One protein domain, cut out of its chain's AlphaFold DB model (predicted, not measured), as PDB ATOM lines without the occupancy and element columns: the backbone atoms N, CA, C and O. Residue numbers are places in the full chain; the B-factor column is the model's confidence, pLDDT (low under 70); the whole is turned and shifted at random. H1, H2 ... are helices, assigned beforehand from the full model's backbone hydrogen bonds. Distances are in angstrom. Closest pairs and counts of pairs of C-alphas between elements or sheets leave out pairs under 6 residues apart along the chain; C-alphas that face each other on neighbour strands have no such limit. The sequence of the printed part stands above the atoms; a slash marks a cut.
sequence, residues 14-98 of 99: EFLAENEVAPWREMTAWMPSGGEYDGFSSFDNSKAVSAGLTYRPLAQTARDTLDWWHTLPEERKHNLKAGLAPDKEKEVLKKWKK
ATOM      1  N   GLU A  14     -21.491  18.759 -39.968       93.69
ATOM      2  CA  GLU A  14     -22.431  18.908 -41.075       93.69
ATOM      3  C   GLU A  14     -23.797  18.331 -40.693       93.69
ATOM      4  O   GLU A  14     -24.821  18.963 -40.935       93.69
ATOM      5  N   PHE A  15     -23.819  17.209 -39.966       95.25
ATOM      6  CA  PHE A  15     -25.054  16.637 -39.433       95.25
ATOM      7  C   PHE A  15     -25.765  17.597 -38.466       95.25
ATOM      8  O   PHE A  15     -26.993  17.704 -38.479       95.25
ATOM      9  N   LEU A  16     -25.020  18.314 -37.617       93.94
ATOM     10  CA  LEU A  16     -25.608  19.310 -36.717       93.94
ATOM     11  C   LEU A  16     -26.174  20.498 -37.505       93.94
ATOM     12  O   LEU A  16     -27.276  20.960 -37.194       93.94
ATOM     13  N   ALA A  17     -25.464  20.947 -38.543       92.88
ATOM     14  CA  ALA A  17     -25.901  22.032 -39.419       92.88
ATOM     15  C   ALA A  17     -27.174  21.671 -40.206       92.88
ATOM     16  O   ALA A  17     -28.132  22.441 -40.202       92.88
ATOM     17  N   GLU A  18     -27.236  20.476 -40.801       95.25
ATOM     18  CA  GLU A  18     -28.414  19.948 -41.514       95.25
ATOM     19  C   GLU A  18     -29.653  19.816 -40.620       95.25
ATOM     20  O   GLU A  18     -30.789  19.843 -41.093       95.25
ATOM     21  N   ASN A  19     -29.445  19.673 -39.310       95.50
ATOM     22  CA  ASN A  19     -30.509  19.617 -38.312       95.50
ATOM     23  C   ASN A  19     -30.752  20.956 -37.602       95.50
ATOM     24  O   ASN A  19     -31.422  20.996 -36.563       95.50
ATOM     25  N   GLU A  20     -30.214  22.039 -38.166       94.88
ATOM     26  CA  GLU A  20     -30.399  23.414 -37.711       94.88
ATOM     27  C   GLU A  20     -30.008  23.607 -36.237       94.88
ATOM     28  O   GLU A  20     -30.598  24.425 -35.526       94.88
ATOM     29  N   VAL A  21     -29.050  22.823 -35.733       94.75
ATOM     30  CA  VAL A  21     -28.552  22.948 -34.359       94.75
ATOM     31  C   VAL A  21     -27.665  24.185 -34.279       94.75
ATOM     32  O   VAL A  21     -26.618  24.257 -34.917       94.75
ATOM     33  N   ALA A  22     -28.084  25.173 -33.492       92.44
ATOM     34  CA  ALA A  22     -27.403  26.458 -33.433       92.44
ATOM     35  C   ALA A  22     -26.095  26.379 -32.618       92.44
ATOM     36  O   ALA A  22     -26.145  26.054 -31.420       92.44
ATOM     37  N   PRO A  23     -24.943  26.757 -33.210       92.00
ATOM     38  CA  PRO A  23     -23.684  26.922 -32.489       92.00
ATOM     39  C   PRO A  23     -23.831  27.815 -31.262       92.00
ATOM     40  O   PRO A  23     -24.622  28.762 -31.290       92.00
ATOM     41  N   TRP A  24     -23.062  27.536 -30.205       89.94
ATOM     42  CA  TRP A  24     -23.024  28.259 -28.925       89.94
ATOM     43  C   TRP A  24     -24.322  28.271 -28.096       89.94
ATOM     44  O   TRP A  24     -24.295  28.026 -26.890       89.94
ATOM     45  N   ARG A  25     -25.463  28.569 -28.725       90.25
ATOM     46  CA  ARG A  25     -26.783  28.707 -28.103       90.25
ATOM     47  C   ARG A  25     -27.364  27.356 -27.705       90.25
ATOM     48  O   ARG A  25     -27.830  27.195 -26.577       90.25
ATOM     49  N   GLU A  26     -27.365  26.407 -28.636       93.06
ATOM     50  CA  GLU A  26     -27.947  25.078 -28.424       93.06
ATOM     51  C   GLU A  26     -26.878  24.055 -28.040       93.06
ATOM     52  O   GLU A  26     -27.117  23.239 -27.156       93.06
ATOM     53  N   MET A  27     -25.679  24.154 -28.614       89.94
ATOM     54  CA  MET A  27     -24.516  23.365 -28.208       89.94
ATOM     55  C   MET A  27     -23.501  24.275 -27.507       89.94
ATOM     56  O   MET A  27     -22.695  24.955 -28.143       89.94
ATOM     57  N   THR A  28     -23.577  24.345 -26.177       85.12
ATOM     58  CA  THR A  28     -22.737  25.255 -25.384       85.12
ATOM     59  C   THR A  28     -21.264  24.874 -25.465       85.12
ATOM     60  O   THR A  28     -20.933  23.693 -25.384       85.12
ATOM     61  N   ALA A  29     -20.387  25.879 -25.546       87.06
ATOM     62  CA  ALA A  29     -18.935  25.716 -25.676       87.06
ATOM     63  C   ALA A  29     -18.474  24.986 -26.957       87.06
ATOM     64  O   ALA A  29     -17.360  24.468 -27.002       87.06
ATOM     65  N   TRP A  30     -19.300  24.983 -28.008       90.31
ATOM     66  CA  TRP A  30     -18.937  24.489 -29.335       90.31
ATOM     67  C   TRP A  30     -19.236  25.529 -30.419       90.31
ATOM     68  O   TRP A  30     -20.276  26.193 -30.384       90.31
ATOM     69  N   MET A  31     -18.325  25.620 -31.389       92.25
ATOM     70  CA  MET A  31     -18.464  26.370 -32.636       92.25
ATOM     71  C   MET A  31     -18.006  25.484 -33.804       92.25
ATOM     72  O   MET A  31     -17.066  24.706 -33.610       92.25
ATOM     73  N   PRO A  32     -18.630  25.592 -34.993       91.38
ATOM     74  CA  PRO A  32     -18.173  24.905 -36.190       91.38
ATOM     75  C   PRO A  32     -16.726  25.262 -36.517       91.38
ATOM     76  O   PRO A  32     -16.303  26.405 -36.339       91.38
ATOM     77  N   SER A  33     -15.981  24.284 -37.016       89.19
ATOM     78  CA  SER A  33     -14.670  24.517 -37.617       89.19
ATOM     79  C   SER A  33     -14.809  25.051 -39.041       89.19
ATOM     80  O   SER A  33     -15.671  24.584 -39.792       89.19
ATOM     81  N   GLY A  34     -13.913  25.961 -39.426       88.81
ATOM     82  CA  GLY A  34     -13.856  26.572 -40.748       88.81
ATOM     83  C   GLY A  34     -14.541  27.938 -40.826       88.81
ATOM     84  O   GLY A  34     -15.498  28.248 -40.113       88.81
ATOM     85  N   GLY A  35     -14.071  28.754 -41.770       87.69
ATOM     86  CA  GLY A  35     -14.722  30.006 -42.152       87.69
ATOM     87  C   GLY A  35     -14.541  31.114 -41.115       87.69
ATOM     88  O   GLY A  35     -13.450  31.324 -40.595       87.69
ATOM     89  N   GLU A  36     -15.611  31.858 -40.833       87.38
ATOM     90  CA  GLU A  36     -15.568  33.022 -39.932       87.38
ATOM     91  C   GLU A  36     -15.324  32.668 -38.453       87.38
ATOM     92  O   GLU A  36     -14.982  33.545 -37.662       87.38
ATOM     93  N   TYR A  37     -15.482  31.395 -38.079       88.06
ATOM     94  CA  TYR A  37     -15.305  30.914 -36.705       88.06
ATOM     95  C   TYR A  37     -13.907  30.355 -36.432       88.06
ATOM     96  O   TYR A  37     -13.617  29.957 -35.299       88.06
ATOM     97  N   ASP A  38     -13.022  30.328 -37.432       89.50
ATOM     98  CA  ASP A  38     -11.658  29.859 -37.231       89.50
ATOM     99  C   ASP A  38     -10.942  30.710 -36.179       89.50
ATOM    100  O   ASP A  38     -10.876  31.936 -36.241       89.50
ATOM    101  N   GLY A  39     -10.421  30.026 -35.161       88.94
ATOM    102  CA  GLY A  39      -9.780  30.665 -34.019       88.94
ATOM    103  C   GLY A  39     -10.730  31.181 -32.936       88.94
ATOM    104  O   GLY A  39     -10.242  31.752 -31.965       88.94
ATOM    105  N   PHE A  40     -12.046  30.941 -33.022       90.00
ATOM    106  CA  PHE A  40     -13.009  31.392 -32.005       90.00
ATOM    107  C   PHE A  40     -12.631  30.951 -30.581       90.00
ATOM    108  O   PHE A  40     -12.774  31.711 -29.626       90.00
ATOM    109  N   SER A  41     -12.109  29.729 -30.448       87.44
ATOM    110  CA  SER A  41     -11.651  29.165 -29.170       87.44
ATOM    111  C   SER A  41     -10.134  29.283 -28.951       87.44
ATOM    112  O   SER A  41      -9.605  28.704 -28.001       87.44
ATOM    113  N   SER A  42      -9.417  30.007 -29.814       90.12
ATOM    114  CA  SER A  42      -7.962  30.169 -29.738       90.12
ATOM    115  C   SER A  42      -7.598  31.323 -28.809       90.12
ATOM    116  O   SER A  42      -7.472  32.472 -29.230       90.12
ATOM    117  N   PHE A  43      -7.395  31.006 -27.532       91.31
ATOM    118  CA  PHE A  43      -6.969  31.967 -26.516       91.31
ATOM    119  C   PHE A  43      -5.575  31.620 -25.989       91.31
ATOM    120  O   PHE A  43      -5.338  30.500 -25.544       91.31
ATOM    121  N   ASP A  44      -4.670  32.602 -25.981       95.62
ATOM    122  CA  ASP A  44      -3.394  32.499 -25.271       95.62
ATOM    123  C   ASP A  44      -3.529  33.105 -23.868       95.62
ATOM    124  O   ASP A  44      -3.745  34.308 -23.703       95.62
ATOM    125  N   ASN A  45      -3.391  32.262 -22.848       96.44
ATOM    126  CA  ASN A  45      -3.423  32.658 -21.443       96.44
ATOM    127  C   ASN A  45      -2.054  32.539 -20.745       96.44
ATOM    128  O   ASN A  45      -1.980  32.639 -19.515       96.44
ATOM    129  N   SER A  46      -0.966  32.379 -21.506       97.75
ATOM    130  CA  SER A  46       0.402  32.196 -21.001       97.75
ATOM    131  C   SER A  46       0.830  33.278 -20.007       97.75
ATOM    132  O   SER A  46       1.452  32.969 -18.990       97.75
ATOM    133  N   LYS A  47       0.446  34.539 -20.238       98.19
ATOM    134  CA  LYS A  47       0.741  35.667 -19.335       98.19
ATOM    135  C   LYS A  47       0.098  35.504 -17.957       98.19
ATOM    136  O   LYS A  47       0.751  35.766 -16.953       98.19
ATOM    137  N   ALA A  48      -1.157  35.058 -17.900       97.88
ATOM    138  CA  ALA A  48      -1.871  34.857 -16.640       97.88
ATOM    139  C   ALA A  48      -1.277  33.684 -15.851       97.88
ATOM    140  O   ALA A  48      -1.047  33.797 -14.648       97.88
ATOM    141  N   VAL A  49      -0.962  32.588 -16.546       98.06
ATOM    142  CA  VAL A  49      -0.284  31.430 -15.946       98.06
ATOM    143  C   VAL A  49       1.100  31.823 -15.426       98.06
ATOM    144  O   VAL A  49       1.448  31.491 -14.296       98.06
ATOM    145  N   SER A  50       1.861  32.607 -16.195       98.25
ATOM    146  CA  SER A  50       3.188  33.102 -15.789       98.25
ATOM    147  C   SER A  50       3.128  34.042 -14.582       98.25
ATOM    148  O   SER A  50       4.064  34.088 -13.794       98.25
ATOM    149  N   ALA A  51       2.016  34.761 -14.406       98.44
ATOM    150  CA  ALA A  51       1.746  35.582 -13.227       98.44
ATOM    151  C   ALA A  51       1.276  34.770 -11.998       98.44
ATOM    152  O   ALA A  51       0.978  35.359 -10.960       98.44
ATOM    153  N   GLY A  52       1.207  33.437 -12.095       98.25
ATOM    154  CA  GLY A  52       0.885  32.534 -10.987       98.25
ATOM    155  C   GLY A  52      -0.546  31.991 -10.981       98.25
ATOM    156  O   GLY A  52      -0.929  31.325 -10.019       98.25
ATOM    157  N   LEU A  53      -1.353  32.240 -12.021       97.94
ATOM    158  CA  LEU A  53      -2.688  31.645 -12.120       97.94
ATOM    159  C   LEU A  53      -2.589  30.127 -12.341       97.94
ATOM    160  O   LEU A  53      -1.932  29.663 -13.271       97.94
ATOM    161  N   THR A  54      -3.294  29.350 -11.518       96.81
ATOM    162  CA  THR A  54      -3.339  27.882 -11.605       96.81
ATOM    163  C   THR A  54      -4.721  27.370 -12.002       96.81
ATOM    164  O   THR A  54      -5.732  28.020 -11.739       96.81
ATOM    165  N   TYR A  55      -4.788  26.157 -12.553       95.44
ATOM    166  CA  TYR A  55      -6.045  25.509 -12.932       95.44
ATOM    167  C   TYR A  55      -6.618  24.657 -11.799       95.44
ATOM    168  O   TYR A  55      -5.915  23.843 -11.198       95.44
ATOM    169  N   ARG A  56      -7.927  24.778 -11.559       96.12
ATOM    170  CA  ARG A  56      -8.665  23.800 -10.751       96.12
ATOM    171  C   ARG A  56      -8.812  22.495 -11.549       96.12
ATOM    172  O   ARG A  56      -9.099  22.564 -12.745       96.12
ATOM    173  N   PRO A  57      -8.691  21.309 -10.921       95.38
ATOM    174  CA  PRO A  57      -9.003  20.053 -11.591       95.38
ATOM    175  C   PRO A  57     -10.419  20.072 -12.175       95.38
ATOM    176  O   PRO A  57     -11.377  20.371 -11.463       95.38
ATOM    177  N   LEU A  58     -10.569  19.688 -13.446       91.19
ATOM    178  CA  LEU A  58     -11.863  19.717 -14.138       91.19
ATOM    179  C   LEU A  58     -12.950  18.954 -13.371       91.19
ATOM    180  O   LEU A  58     -14.071  19.430 -13.228       91.19
ATOM    181  N   ALA A  59     -12.597  17.795 -12.812       90.69
ATOM    182  CA  ALA A  59     -13.519  16.988 -12.023       90.69
ATOM    183  C   ALA A  59     -14.024  17.718 -10.769       90.69
ATOM    184  O   ALA A  59     -15.147  17.471 -10.337       90.69
ATOM    185  N   GLN A  60     -13.206  18.586 -10.166       95.06
ATOM    186  CA  GLN A  60     -13.631  19.417  -9.045       95.06
ATOM    187  C   GLN A  60     -14.554  20.535  -9.530       95.06
ATOM    188  O   GLN A  60     -15.649  20.659  -9.005       95.06
ATOM    189  N   THR A  61     -14.176  21.261 -10.588       94.69
ATOM    190  CA  THR A  61     -15.037  22.289 -11.198       94.69
ATOM    191  C   THR A  61     -16.421  21.742 -11.550       94.69
ATOM    192  O   THR A  61     -17.421  22.371 -11.221       94.69
ATOM    193  N   ALA A  62     -16.494  20.559 -12.166       92.81
ATOM    194  CA  ALA A  62     -17.759  19.932 -12.543       92.81
ATOM    195  C   ALA A  62     -18.640  19.611 -11.324       92.81
ATOM    196  O   ALA A  62     -19.833  19.909 -11.345       92.81
ATOM    197  N   ARG A  63     -18.055  19.046 -10.256       94.88
ATOM    198  CA  ARG A  63     -18.786  18.741  -9.015       94.88
ATOM    199  C   ARG A  63     -19.284  20.007  -8.335       94.88
ATOM    200  O   ARG A  63     -20.481  20.129  -8.124       94.88
ATOM    201  N   ASP A  64     -18.395  20.967  -8.096       97.25
ATOM    202  CA  ASP A  64     -18.742  22.218  -7.421       97.25
ATOM    203  C   ASP A  64     -19.821  22.995  -8.202       97.25
ATOM    204  O   ASP A  64     -20.712  23.599  -7.609       97.25
ATOM    205  N   THR A  65     -19.769  22.962  -9.541       94.81
ATOM    206  CA  THR A  65     -20.780  23.601 -10.401       94.81
ATOM    207  C   THR A  65     -22.134  22.903 -10.288       94.81
ATOM    208  O   THR A  65     -23.158  23.583 -10.237       94.81
ATOM    209  N   LEU A  66     -22.162  21.568 -10.231       94.75
ATOM    210  CA  LEU A  66     -23.396  20.802 -10.054       94.75
ATOM    211  C   LEU A  66     -23.987  21.013  -8.654       94.75
ATOM    212  O   LEU A  66     -25.187  21.248  -8.523       94.75
ATOM    213  N   ASP A  67     -23.145  20.998  -7.622       97.38
ATOM    214  CA  ASP A  67     -23.555  21.264  -6.243       97.38
ATOM    215  C   ASP A  67     -24.162  22.668  -6.129       97.38
ATOM    216  O   ASP A  67     -25.276  22.819  -5.627       97.38
ATOM    217  N   TRP A  68     -23.494  23.686  -6.685       96.62
ATOM    218  CA  TRP A  68     -24.042  25.042  -6.790       96.62
ATOM    219  C   TRP A  68     -25.367  25.070  -7.559       96.62
ATOM    220  O   TRP A  68     -26.328  25.680  -7.088       96.62
ATOM    221  N   TRP A  69     -25.460  24.392  -8.705       95.12
ATOM    222  CA  TRP A  69     -26.676  24.344  -9.519       95.12
ATOM    223  C   TRP A  69     -27.885  23.824  -8.734       95.12
ATOM    224  O   TRP A  69     -28.985  24.368  -8.852       95.12
ATOM    225  N   HIS A  70     -27.687  22.818  -7.880       95.50
ATOM    226  CA  HIS A  70     -28.747  22.275  -7.033       95.50
ATOM    227  C   HIS A  70     -29.254  23.255  -5.964       95.50
ATOM    228  O   HIS A  70     -30.399  23.114  -5.535       95.50
ATOM    229  N   THR A  71     -28.468  24.272  -5.590       97.31
ATOM    230  CA  THR A  71     -28.894  25.330  -4.651       97.31
ATOM    231  C   THR A  71     -29.830  26.371  -5.271       97.31
ATOM    232  O   THR A  71     -30.432  27.164  -4.547       97.31
ATOM    233  N   LEU A  72     -29.958  26.398  -6.603       96.19
ATOM    234  CA  LEU A  72     -30.738  27.419  -7.299       96.19
ATOM    235  C   LEU A  72     -32.256  27.156  -7.218       96.19
ATOM    236  O   LEU A  72     -32.676  25.995  -7.163       96.19
ATOM    237  N   PRO A  73     -33.097  28.213  -7.289       96.06
ATOM    238  CA  PRO A  73     -34.554  28.074  -7.305       96.06
ATOM    239  C   PRO A  73     -35.068  27.179  -8.441       96.06
ATOM    240  O   PRO A  73     -34.522  27.199  -9.547       96.06
ATOM    241  N   GLU A  74     -36.167  26.453  -8.204       94.31
ATOM    242  CA  GLU A  74     -36.781  25.557  -9.204       94.31
ATOM    243  C   GLU A  74     -37.111  26.266 -10.520       94.31
ATOM    244  O   GLU A  74     -36.847  25.735 -11.593       94.31
ATOM    245  N   GLU A  75     -37.597  27.509 -10.455       93.25
ATOM    246  CA  GLU A  75     -37.877  28.318 -11.646       93.25
ATOM    247  C   GLU A  75     -36.643  28.449 -12.557       93.25
ATOM    248  O   GLU A  75     -36.739  28.294 -13.775       93.25
ATOM    249  N   ARG A  76     -35.457  28.673 -11.975       90.81
ATOM    250  CA  ARG A  76     -34.209  28.787 -12.739       90.81
ATOM    251  C   ARG A  76     -33.795  27.452 -13.356       90.81
ATOM    252  O   ARG A  76     -33.195  27.461 -14.436       90.81
ATOM    253  N   LYS A  77     -34.084  26.338 -12.680       90.12
ATOM    254  CA  LYS A  77     -33.759  24.984 -13.145       90.12
ATOM    255  C   LYS A  77     -34.706  24.510 -14.249       90.12
ATOM    256  O   LYS A  77     -34.250  23.837 -15.166       90.12
ATOM    257  N   HIS A  78     -35.977  24.913 -14.207       88.62
ATOM    258  CA  HIS A  78     -36.965  24.615 -15.249       88.62
ATOM    259  C   HIS A  78     -36.809  25.493 -16.497       88.62
ATOM    260  O   HIS A  78     -37.043  25.026 -17.608       88.62
ATOM    261  N   ASN A  79     -36.355  26.738 -16.335       87.38
ATOM    262  CA  ASN A  79     -36.165  27.680 -17.436       87.38
ATOM    263  C   ASN A  79     -34.682  27.783 -17.825       87.38
ATOM    264  O   ASN A  79     -34.001  28.781 -17.551       87.38
ATOM    265  N   LEU A  80     -34.152  26.725 -18.447       86.25
ATOM    266  CA  LEU A  80     -32.790  26.728 -18.984       86.25
ATOM    267  C   LEU A  80     -32.660  27.755 -20.118       86.25
ATOM    268  O   LEU A  80     -33.447  27.776 -21.056       86.25
ATOM    269  N   LYS A  81     -31.635  28.609 -20.028       83.75
ATOM    270  CA  LYS A  81     -31.334  29.648 -21.032       83.75
ATOM    271  C   LYS A  81     -30.375  29.179 -22.132       83.75
ATOM    272  O   LYS A  81     -30.051  29.959 -23.021       83.75
ATOM    273  N   ALA A  82     -29.869  27.956 -22.026       87.25
ATOM    274  CA  ALA A  82     -28.866  27.392 -22.914       87.25
ATOM    275  C   ALA A  82     -29.074  25.879 -23.030       87.25
ATOM    276  O   ALA A  82     -29.602  25.264 -22.099       87.25
ATOM    277  N   GLY A  83     -28.626  25.308 -24.146       90.00
ATOM    278  CA  GLY A  83     -28.822  23.898 -24.472       90.00
ATOM    279  C   GLY A  83     -29.945  23.677 -25.486       90.00
ATOM    280  O   GLY A  83     -30.769  24.562 -25.735       90.00
ATOM    281  N   LEU A  84     -29.976  22.486 -26.089       92.50
ATOM    282  CA  LEU A  84     -31.089  22.078 -26.943       92.50
ATOM    283  C   LEU A  84     -32.380  21.948 -26.128       92.50
ATOM    284  O   LEU A  84     -32.391  21.432 -25.012       92.50
ATOM    285  N   ALA A  85     -33.495  22.345 -26.743       91.50
ATOM    286  CA  ALA A  85     -34.806  21.967 -26.238       91.50
ATOM    287  C   ALA A  85     -34.932  20.427 -26.249       91.50
ATOM    288  O   ALA A  85     -34.577  19.815 -27.265       91.50
ATOM    289  N   PRO A  86     -35.482  19.794 -25.192       92.06
ATOM    290  CA  PRO A  86     -35.523  18.335 -25.075       92.06
ATOM    291  C   PRO A  86     -36.162  17.617 -26.268       92.06
ATOM    292  O   PRO A  86     -35.735  16.530 -26.650       92.06
ATOM    293  N   ASP A  87     -37.186  18.210 -26.883       94.81
ATOM    294  CA  ASP A  87     -37.856  17.592 -28.029       94.81
ATOM    295  C   ASP A  87     -37.036  17.708 -29.316       94.81
ATOM    296  O   ASP A  87     -36.961  16.742 -30.074       94.81
ATOM    297  N   LYS A  88     -36.325  18.827 -29.517       95.31
ATOM    298  CA  LYS A  88     -35.374  18.963 -30.629       95.31
ATOM    299  C   LYS A  88     -34.233  17.960 -30.479       95.31
ATOM    300  O   LYS A  88     -33.918  17.261 -31.436       95.31
ATOM    301  N   GLU A  89     -33.662  17.835 -29.282       94.62
ATOM    302  CA  GLU A  89     -32.597  16.863 -29.001       94.62
ATOM    303  C   GLU A  89     -33.028  15.430 -29.343       94.62
ATOM    304  O   GLU A  89     -32.318  14.722 -30.059       94.62
ATOM    305  N   LYS A  90     -34.224  15.010 -28.911       96.19
ATOM    306  CA  LYS A  90     -34.765  13.681 -29.246       96.19
ATOM    307  C   LYS A  90     -34.885  13.469 -30.753       96.19
ATOM    308  O   LYS A  90     -34.546  12.388 -31.231       96.19
ATOM    309  N   GLU A  91     -35.382  14.455 -31.497       96.19
ATOM    310  CA  GLU A  91     -35.524  14.352 -32.954       96.19
ATOM    311  C   GLU A  91     -34.166  14.258 -33.660       96.19
ATOM    312  O   GLU A  91     -33.977  13.385 -34.511       96.19
ATOM    313  N   VAL A  92     -33.190  15.074 -33.253       95.56
ATOM    314  CA  VAL A  92     -31.808  15.009 -33.760       95.56
ATOM    315  C   VAL A  92     -31.205  13.629 -33.485       95.56
ATOM    316  O   VAL A  92     -30.717  12.968 -34.400       95.56
ATOM    317  N   LEU A  93     -31.316  13.121 -32.256       94.81
ATOM    318  CA  LEU A  93     -30.790  11.802 -31.888       94.81
ATOM    319  C   LEU A  93     -31.473  10.649 -32.640       94.81
ATOM    320  O   LEU A  93     -30.819   9.657 -32.966       94.81
ATOM    321  N   LYS A  94     -32.777  10.745 -32.931       95.56
ATOM    322  CA  LYS A  94     -33.483   9.752 -33.761       95.56
ATOM    323  C   LYS A  94     -32.964   9.741 -35.194       95.56
ATOM    324  O   LYS A  94     -32.872   8.664 -35.774       95.56
ATOM    325  N   LYS A  95     -32.675  10.911 -35.770       94.44
ATOM    326  CA  LYS A  95     -32.095  11.015 -37.114       94.44
ATOM    327  C   LYS A  95     -30.680  10.448 -37.139       94.44
ATOM    328  O   LYS A  95     -30.387   9.653 -38.019       94.44
ATOM    329  N   TRP A  96     -29.871  10.757 -36.127       93.19
ATOM    330  CA  TRP A  96     -28.517  10.220 -35.993       93.19
ATOM    331  C   TRP A  96     -28.492   8.686 -35.952       93.19
ATOM    332  O   TRP A  96     -27.742   8.071 -36.689       93.19
ATOM    333  N   LYS A  97     -29.364   8.046 -35.162       88.25
ATOM    334  CA  LYS A  97     -29.423   6.571 -35.052       88.25
ATOM    335  C   LYS A  97     -29.935   5.843 -36.303       88.25
ATOM    336  O   LYS A  97     -29.977   4.615 -36.302       88.25
ATOM    337  N   LYS A  98     -30.429   6.575 -37.303       75.94
ATOM    338  CA  LYS A  98     -30.861   6.022 -38.596       75.94
ATOM    339  C   LYS A  98     -29.760   6.083 -39.658       75.94
ATOM    340  O   LYS A  98     -29.973   5.538 -40.737       75.94
TER     341      LYS A  98
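What this domain is: This is residues 14 to 98 of the 99 residues of an uncharacterized protein of Candidatus Marinimicrobia bacterium (UniProt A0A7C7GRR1). What shape does the backbone draw? It is a flat, loose loop of chain with five helices strung round it, none touching another: H1 and H5 come near each other on one side, H2 sits far out on another, and H3 and H4 follow each other along the rest of the loop. The long stretch of residues 19 to 45 has no named element and dips in toward the middle before running out to H2. What is it made of, and how large is it? The printed part has 85 residues with named helices H1, H2, H3, H4 and H5 in that order and no named strand, so its class is all helix, though under half of the residues, 39, are in named elements. It is loose, with a radius of gyration of the C-alphas of 17.3 A, and spans 49 by 40 by 21 A.

How they stand to each other: Which helices come together? H1, residues 14 to 18, is near H5, residues 86 to 96, with 6 pairs of C-alphas within 10 A but no pair within 8 A. H3, residues 58 to 70, and H4, residues 74 to 78, are close but not clearly touching: their closest C-alphas, those of Trp 69 and Lys 77, are 8.0 A apart. Which stay apart? H2, residues 46 to 50, is apart from H1, H3, H4 and H5. H1 is apart from H3 and H4, and H5 is apart from H3 and H4. What do the helices' backbones show? In H1, H2, H3, H4 and H5 every O i to N i+4 pair is within hydrogen-bond range.

Where its parts are: Where does the first helix begin? H1 begins at C-alpha 14, at (-22.431, 18.908, -41.075), and H2 follows at residues 46 to 50. Where are the longer helices? H3 measures 18.5 A from C-alpha 58, at (-11.863, 19.717, -14.138), to C-alpha 70. After H4, residues 74 to 78, H5 measures 15.3 A from C-alpha 86 to C-alpha 96, at (-28.517, 10.220, -35.993).

The domain as a whole: How far apart do its points lie? The two C-alphas farthest apart, those of Ala 51 and Lys 98, are 50.8 A apart, while the first and last printed C-alphas, those of Glu 14 and Lys 98, are 15.6 A apart. Which links are long, and is there a cut? The link from H1 to H2 is long, with 27 residues, and the printed part has no cut. Which stretches stand free? Residues 33 to 38, 46 to 52, 54 to 68 and 70 to 76 stand free. How sure is the model? The mean pLDDT of the printed part is 92.8, and no printed residue is under 70.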